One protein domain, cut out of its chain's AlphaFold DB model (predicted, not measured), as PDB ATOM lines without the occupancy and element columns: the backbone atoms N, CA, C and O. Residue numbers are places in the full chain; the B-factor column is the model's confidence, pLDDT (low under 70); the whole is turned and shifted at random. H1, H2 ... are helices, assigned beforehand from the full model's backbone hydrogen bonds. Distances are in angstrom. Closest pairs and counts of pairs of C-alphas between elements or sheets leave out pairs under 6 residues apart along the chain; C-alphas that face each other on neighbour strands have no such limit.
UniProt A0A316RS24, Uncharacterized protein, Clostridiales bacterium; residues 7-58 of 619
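This is residues 7 to 58 of the 619 residues of an uncharacterized protein of Clostridiales bacterium (UniProt A0A316RS24). Two helices, H1 and the short H3, cross steeply, and a third, H2, forms another side of a small frame, linked tightly to H3 at a corner. A long loop, residues 19 to 31, arcs from the end of H1 round to the start of H2, and residues 51 to 58 follow H3 as a tail with no named element. The printed part has 52 residues with three named helices, in the order H1, H2, H3, and no named strand; its class is all helix. The whole is compact, with a radius of gyration of the C-alphas of 10.0 A, and spans 24 by 23 by 18 A.

H1, residues 7 to 18, is close to but not clearly touching H2, residues 32 to 42; their closest C-alphas, those of Leu 10 and Ala 39, are 7.4 A apart. Their lines are about perpendicular, at 73 degrees. H1 touches H3, residues 45 to 50, with the closest C-alphas, those of Ala 14 and Val 48, 4.4 A apart. These two run the same way at a steep tilt of 55 degrees. H2 and H3 only just touch, with 3 pairs of C-alphas within 8 A, and touch only at the corner by their link; the closest C-alphas are those of Ala 39 and Phe 45, 4.6 A apart. They run opposite ways at a steep tilt of 59 degrees. In H1, H2 and H3 every O i to N i+4 pair is within hydrogen-bond range.

H1 begins at C-alpha 7, (-4.640, -10.756, -25.887), and measures 16.8 A from first to last C-alpha. H2 begins at C-alpha 32, (-4.858, -6.410, -37.477), and measures 15.0 A. H3 measures 8.5 A and ends at C-alpha 50, (8.990, -4.617, -33.417).

The two C-alphas farthest apart, those of Lys 19 and Gly 29, are 26.1 A apart. The link from H1 to H2 is long, with 13 residues. The printed part has no cut. The mean pLDDT of the printed part is 79.8, and residue 42 is under 70.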
ATOM      1  N   ASN A   7      -5.324 -11.262 -27.067       75.56
ATOM      2  CA  ASN A   7      -4.640 -10.756 -25.887       75.56
ATOM      3  C   ASN A   7      -3.288 -11.458 -25.692       75.56
ATOM      4  O   ASN A   7      -2.260 -10.796 -25.537       75.56
ATOM      5  N   GLU A   8      -3.271 -12.790 -25.777       76.50
ATOM      6  CA  GLU A   8      -2.032 -13.575 -25.752       76.50
ATOM      7  C   GLU A   8      -1.171 -13.320 -26.987       76.50
ATOM      8  O   GLU A   8       0.049 -13.276 -26.873       76.50
ATOM      9  N   PHE A   9      -1.775 -13.109 -28.161       81.81
ATOM     10  CA  PHE A   9      -1.026 -12.814 -29.380       81.81
ATOM     11  C   PHE A   9      -0.329 -11.441 -29.310       81.81
ATOM     12  O   PHE A   9       0.844 -11.327 -29.667       81.81
ATOM     13  N   LEU A  10      -0.988 -10.416 -28.752       79.50
ATOM     14  CA  LEU A  10      -0.353  -9.132 -28.415       79.50
ATOM     15  C   LEU A  10       0.808  -9.299 -27.421       79.50
ATOM     16  O   LEU A  10       1.860  -8.679 -27.594       79.50
ATOM     17  N   LEU A  11       0.630 -10.137 -26.396       79.44
ATOM     18  CA  LEU A  11       1.655 -10.410 -25.388       79.44
ATOM     19  C   LEU A  11       2.855 -11.162 -25.992       79.44
ATOM     20  O   LEU A  11       3.993 -10.747 -25.797       79.44
ATOM     21  N   LEU A  12       2.606 -12.198 -26.799       82.69
ATOM     22  CA  LEU A  12       3.611 -12.969 -27.540       82.69
ATOM     23  C   LEU A  12       4.454 -12.076 -28.458       82.69
ATOM     24  O   LEU A  12       5.675 -12.210 -28.490       82.69
ATOM     25  N   LEU A  13       3.819 -11.150 -29.178       83.50
ATOM     26  CA  LEU A  13       4.502 -10.189 -30.045       83.50
ATOM     27  C   LEU A  13       5.435  -9.257 -29.261       83.50
ATOM     28  O   LEU A  13       6.586  -9.057 -29.654       83.50
ATOM     29  N   ALA A  14       4.970  -8.738 -28.124       81.38
ATOM     30  CA  ALA A  14       5.799  -7.925 -27.241       81.38
ATOM     31  C   ALA A  14       6.942  -8.736 -26.592       81.38
ATOM     32  O   ALA A  14       8.041  -8.210 -26.446       81.38
ATOM     33  N   VAL A  15       6.733 -10.018 -26.268       79.12
ATOM     34  CA  VAL A  15       7.779 -10.928 -25.760       79.12
ATOM     35  C   VAL A  15       8.836 -11.232 -26.822       79.12
ATOM     36  O   VAL A  15      10.024 -11.119 -26.533       79.12
ATOM     37  N   LYS A  16       8.427 -11.554 -28.058       80.38
ATOM     38  CA  LYS A  16       9.343 -11.761 -29.194       80.38
ATOM     39  C   LYS A  16      10.260 -10.552 -29.374       80.38
ATOM     40  O   LYS A  16      11.476 -10.695 -29.354       80.38
ATOM     41  N   SER A  17       9.663  -9.363 -29.405       82.88
ATOM     42  CA  SER A  17      10.352  -8.071 -29.461       82.88
ATOM     43  C   SER A  17      11.377  -7.864 -28.336       82.88
ATOM     44  O   SER A  17      12.498  -7.449 -28.611       82.88
ATOM     45  N   ILE A  18      11.041  -8.208 -27.083       77.44
ATOM     46  CA  ILE A  18      11.968  -8.134 -25.934       77.44
ATOM     47  C   ILE A  18      13.147  -9.109 -26.094       77.44
ATOM     48  O   ILE A  18      14.277  -8.748 -25.776       77.44
ATOM     49  N   LYS A  19      12.908 -10.312 -26.634       76.38
ATOM     50  CA  LYS A  19      13.955 -11.300 -26.946       76.38
ATOM     51  C   LYS A  19      14.780 -10.964 -28.205       76.38
ATOM     52  O   LYS A  19      15.666 -11.732 -28.569       76.38
ATOM     53  N   GLY A  20      14.495  -9.857 -28.900       79.88
ATOM     54  CA  GLY A  20      15.096  -9.528 -30.203       79.88
ATOM     55  C   GLY A  20      14.630 -10.436 -31.355       79.88
ATOM     56  O   GLY A  20      15.175 -10.385 -32.455       79.88
ATOM     57  N   GLU A  21      13.616 -11.268 -31.115       83.62
ATOM     58  CA  GLU A  21      13.040 -12.207 -32.072       83.62
ATOM     59  C   GLU A  21      11.904 -11.563 -32.887       83.62
ATOM     60  O   GLU A  21      11.202 -10.660 -32.425       83.62
ATOM     61  N   LYS A  22      11.652 -12.089 -34.091       86.62
ATOM     62  CA  LYS A  22      10.525 -11.685 -34.947       86.62
ATOM     63  C   LYS A  22       9.712 -12.886 -35.417       86.62
ATOM     64  O   LYS A  22      10.258 -13.973 -35.600       86.62
ATOM     65  N   ILE A  23       8.413 -12.690 -35.645       85.44
ATOM     66  CA  ILE A  23       7.580 -13.665 -36.366       85.44
ATOM     67  C   ILE A  23       7.644 -13.429 -37.881       85.44
ATOM     68  O   ILE A  23       7.571 -12.292 -38.346       85.44
ATOM     69  N   SER A  24       7.767 -14.523 -38.635       82.19
ATOM     70  CA  SER A  24       7.866 -14.553 -40.104       82.19
ATOM     71  C   SER A  24       6.541 -14.866 -40.816       82.19
ATOM     72  O   SER A  24       6.486 -14.833 -42.042       82.19
ATOM     73  N   HIS A  25       5.466 -15.129 -40.068       83.38
ATOM     74  CA  HIS A  25       4.102 -15.286 -40.571       83.38
ATOM     75  C   HIS A  25       3.101 -14.646 -39.604       83.38
ATOM     76  O   HIS A  25       3.290 -14.697 -38.390       83.38
ATOM     77  N   LEU A  26       2.024 -14.083 -40.153       81.50
ATOM     78  CA  LEU A  26       0.869 -13.574 -39.413       81.50
ATOM     79  C   LEU A  26      -0.295 -14.583 -39.519       81.50
ATOM     80  O   LEU A  26      -0.565 -15.032 -40.635       81.50
ATOM     81  N   PRO A  27      -0.986 -14.944 -38.419       80.44
ATOM     82  CA  PRO A  27      -2.193 -15.773 -38.473       80.44
ATOM     83  C   PRO A  27      -3.301 -15.183 -39.358       80.44
ATOM     84  O   PRO A  27      -3.543 -13.972 -39.354       80.44
ATOM     85  N   GLU A  28      -4.013 -16.042 -40.082       76.12
ATOM     86  CA  GLU A  28      -5.202 -15.648 -40.843       76.12
ATOM     87  C   GLU A  28      -6.409 -15.413 -39.911       76.12
ATOM     88  O   GLU A  28      -6.481 -15.954 -38.810       76.12
ATOM     89  N   GLY A  29      -7.365 -14.582 -40.339       72.88
ATOM     90  CA  GLY A  29      -8.624 -14.338 -39.616       72.88
ATOM     91  C   GLY A  29      -8.608 -13.255 -38.525       72.88
ATOM     92  O   GLY A  29      -9.681 -12.852 -38.081       72.88
ATOM     93  N   LEU A  30      -7.444 -12.730 -38.120       75.88
ATOM     94  CA  LEU A  30      -7.349 -11.620 -37.155       75.88
ATOM     95  C   LEU A  30      -7.550 -10.240 -37.815       75.88
ATOM     96  O   LEU A  30      -6.948  -9.944 -38.850       75.88
ATOM     97  N   ASP A  31      -8.319  -9.346 -37.178       80.81
ATOM     98  CA  ASP A  31      -8.364  -7.925 -37.560       80.81
ATOM     99  C   ASP A  31      -7.144  -7.181 -36.994       80.81
ATOM    100  O   ASP A  31      -7.158  -6.610 -35.901       80.81
ATOM    101  N   TYR A  32      -6.077  -7.149 -37.790       79.56
ATOM    102  CA  TYR A  32      -4.858  -6.410 -37.477       79.56
ATOM    103  C   TYR A  32      -5.086  -4.903 -37.261       79.56
ATOM    104  O   TYR A  32      -4.356  -4.289 -36.487       79.56
ATOM    105  N   SER A  33      -6.102  -4.290 -37.877       77.31
ATOM    106  CA  SER A  33      -6.415  -2.868 -37.679       77.31
ATOM    107  C   SER A  33      -6.959  -2.615 -36.269       77.31
ATOM    108  O   SER A  33      -6.483  -1.717 -35.561       77.31
ATOM    109  N   ALA A  34      -7.893  -3.456 -35.812       78.62
ATOM    110  CA  ALA A  34      -8.390  -3.438 -34.439       78.62
ATOM    111  C   ALA A  34      -7.287  -3.796 -33.427       78.62
ATOM    112  O   ALA A  34      -7.118  -3.079 -32.434       78.62
ATOM    113  N   LEU A  35      -6.489  -4.832 -33.712       80.62
ATOM    114  CA  LEU A  35      -5.370  -5.310 -32.892       80.62
ATOM    115  C   LEU A  35      -4.321  -4.209 -32.652       80.62
ATOM    116  O   LEU A  35      -3.966  -3.905 -31.511       80.62
ATOM    117  N   PHE A  36      -3.877  -3.532 -33.714       82.44
ATOM    118  CA  PHE A  36      -2.939  -2.412 -33.618       82.44
ATOM    119  C   PHE A  36      -3.558  -1.190 -32.922       82.44
ATOM    120  O   PHE A  36      -2.911  -0.557 -32.085       82.44
ATOM    121  N   SER A  37      -4.838  -0.899 -33.175       77.75
ATOM    122  CA  SER A  37      -5.574   0.168 -32.478       77.75
ATOM    123  C   SER A  37      -5.779  -0.125 -30.984       77.75
ATOM    124  O   SER A  37      -5.924   0.794 -30.175       77.75
ATOM    125  N   LYS A  38      -5.808  -1.401 -30.585       76.75
ATOM    126  CA  LYS A  38      -5.847  -1.881 -29.194       76.75
ATOM    127  C   LYS A  38      -4.465  -1.739 -28.537       76.75
ATOM    128  O   LYS A  38      -4.374  -1.129 -27.471       76.75
ATOM    129  N   ALA A  39      -3.392  -2.141 -29.223       74.56
ATOM    130  CA  ALA A  39      -2.008  -1.964 -28.766       74.56
ATOM    131  C   ALA A  39      -1.615  -0.486 -28.547       74.56
ATOM    132  O   ALA A  39      -1.020  -0.151 -27.521       74.56
ATOM    133  N   ALA A  40      -2.001   0.418 -29.457       73.69
ATOM    134  CA  ALA A  40      -1.722   1.853 -29.334       73.69
ATOM    135  C   ALA A  40      -2.503   2.512 -28.181       73.69
ATOM    136  O   ALA A  40      -1.974   3.343 -27.437       73.69
ATOM    137  N   ARG A  41      -3.758   2.097 -27.946       71.56
ATOM    138  CA  ARG A  41      -4.519   2.529 -26.759       71.56
ATOM    139  C   ARG A  41      -3.821   2.089 -25.468       71.56
ATOM    140  O   ARG A  41      -3.583   2.937 -24.610       71.56
ATOM    141  N   ALA A  42      -3.385   0.830 -25.389       67.62
ATOM    142  CA  ALA A  42      -2.614   0.297 -24.261       67.62
ATOM    143  C   ALA A  42      -1.191   0.892 -24.115       67.62
ATOM    144  O   ALA A  42      -0.600   0.794 -23.046       67.62
ATOM    145  N   GLY A  43      -0.645   1.559 -25.141       71.56
ATOM    146  CA  GLY A  43       0.698   2.163 -25.100       71.56
ATOM    147  C   GLY A  43       1.838   1.172 -25.330       71.56
ATOM    148  O   GLY A  43       2.938   1.364 -24.818       71.56
ATOM    149  N   VAL A  44       1.562   0.094 -26.065       73.88
ATOM    150  CA  VAL A  44       2.497  -1.016 -26.308       73.88
ATOM    151  C   VAL A  44       2.716  -1.288 -27.801       73.88
ATOM    152  O   VAL A  44       3.375  -2.263 -28.150       73.88
ATOM    153  N   PHE A  45       2.189  -0.437 -28.695       79.31
ATOM    154  CA  PHE A  45       2.213  -0.658 -30.147       79.31
ATOM    155  C   PHE A  45       3.623  -0.919 -30.688       79.31
ATOM    156  O   PHE A  45       3.809  -1.877 -31.430       79.31
ATOM    157  N   GLN A  46       4.621  -0.126 -30.283       76.19
ATOM    158  CA  GLN A  46       6.005  -0.326 -30.729       76.19
ATOM    159  C   GLN A  46       6.578  -1.673 -30.259       76.19
ATOM    160  O   GLN A  46       7.197  -2.377 -31.052       76.19
ATOM    161  N   ALA A  47       6.323  -2.081 -29.009       77.38
ATOM    162  CA  ALA A  47       6.766  -3.382 -28.508       77.38
ATOM    163  C   ALA A  47       6.151  -4.521 -29.337       77.38
ATOM    164  O   ALA A  47       6.878  -5.386 -29.807       77.38
ATOM    165  N   VAL A  48       4.844  -4.462 -29.599       82.38
ATOM    166  CA  VAL A  48       4.110  -5.431 -30.432       82.38
ATOM    167  C   VAL A  48       4.648  -5.473 -31.870       82.38
ATOM    168  O   VAL A  48       4.899  -6.542 -32.413       82.38
ATOM    169  N   VAL A  49       4.844  -4.313 -32.499       83.50
ATOM    170  CA  VAL A  49       5.200  -4.209 -33.922       83.50
ATOM    171  C   VAL A  49       6.669  -4.527 -34.202       83.50
ATOM    172  O   VAL A  49       6.975  -5.075 -35.257       83.50
ATOM    173  N   ASN A  50       7.578  -4.255 -33.264       83.56
ATOM    174  CA  ASN A  50       8.990  -4.617 -33.417       83.56
ATOM    175  C   ASN A  50       9.216  -6.146 -33.404       83.56
ATOM    176  O   ASN A  50      10.178  -6.603 -34.017       83.56
ATOM    177  N   GLY A  51       8.297  -6.929 -32.817       83.88
ATOM    178  CA  GLY A  51       8.281  -8.400 -32.866       83.88
ATOM    179  C   GLY A  51       7.731  -9.008 -34.169       83.88
ATOM    180  O   GLY A  51       7.598 -10.229 -34.267       83.88
ATOM    181  N   ILE A  52       7.404  -8.188 -35.172       87.69
ATOM    182  CA  ILE A  52       6.928  -8.605 -36.502       87.69
ATOM    183  C   ILE A  52       8.004  -8.262 -37.543       87.69
ATOM    184  O   ILE A  52       8.706  -7.256 -37.406       87.69
ATOM    185  N   ASP A  53       8.152  -9.070 -38.594       86.88
ATOM    186  CA  ASP A  53       8.957  -8.681 -39.759       86.88
ATOM    187  C   ASP A  53       8.357  -7.469 -40.504       86.88
ATOM    188  O   ASP A  53       7.149  -7.376 -40.735       86.88
ATOM    189  N   ASP A  54       9.214  -6.534 -40.910       83.56
ATOM    190  CA  ASP A  54       8.826  -5.306 -41.610       83.56
ATOM    191  C   ASP A  54       8.153  -5.574 -42.970       83.56
ATOM    192  O   ASP A  54       7.322  -4.774 -43.419       83.56
ATOM    193  N   ALA A  55       8.455  -6.712 -43.603       85.69
ATOM    194  CA  ALA A  55       7.797  -7.170 -44.821       85.69
ATOM    195  C   ALA A  55       6.309  -7.502 -44.600       85.69
ATOM    196  O   ALA A  55       5.494  -7.262 -45.491       85.69
ATOM    197  N   LEU A  56       5.943  -7.998 -43.412       84.88
ATOM    198  CA  LEU A  56       4.586  -8.454 -43.076       84.88
ATOM    199  C   LEU A  56       3.664  -7.325 -42.602       84.88
ATOM    200  O   LEU A  56       2.444  -7.478 -42.613       84.88
ATOM    201  N   LEU A  57       4.223  -6.200 -42.147       83.06
ATOM    202  CA  LEU A  57       3.438  -5.099 -41.590       83.06
ATOM    203  C   LEU A  57       2.559  -4.431 -42.667       83.06
ATOM    204  O   LEU A  57       3.101  -3.934 -43.657       83.06
ATOM    205  N   PRO A  58       1.229  -4.318 -42.471       81.50
ATOM    206  CA  PRO A  58       0.364  -3.559 -43.372       81.50
ATOM    207  C   PRO A  58       0.764  -2.081 -43.449       81.50
ATOM    208  O   PRO A  58       1.224  -1.501 -42.464       81.50
TER     209      PRO A  58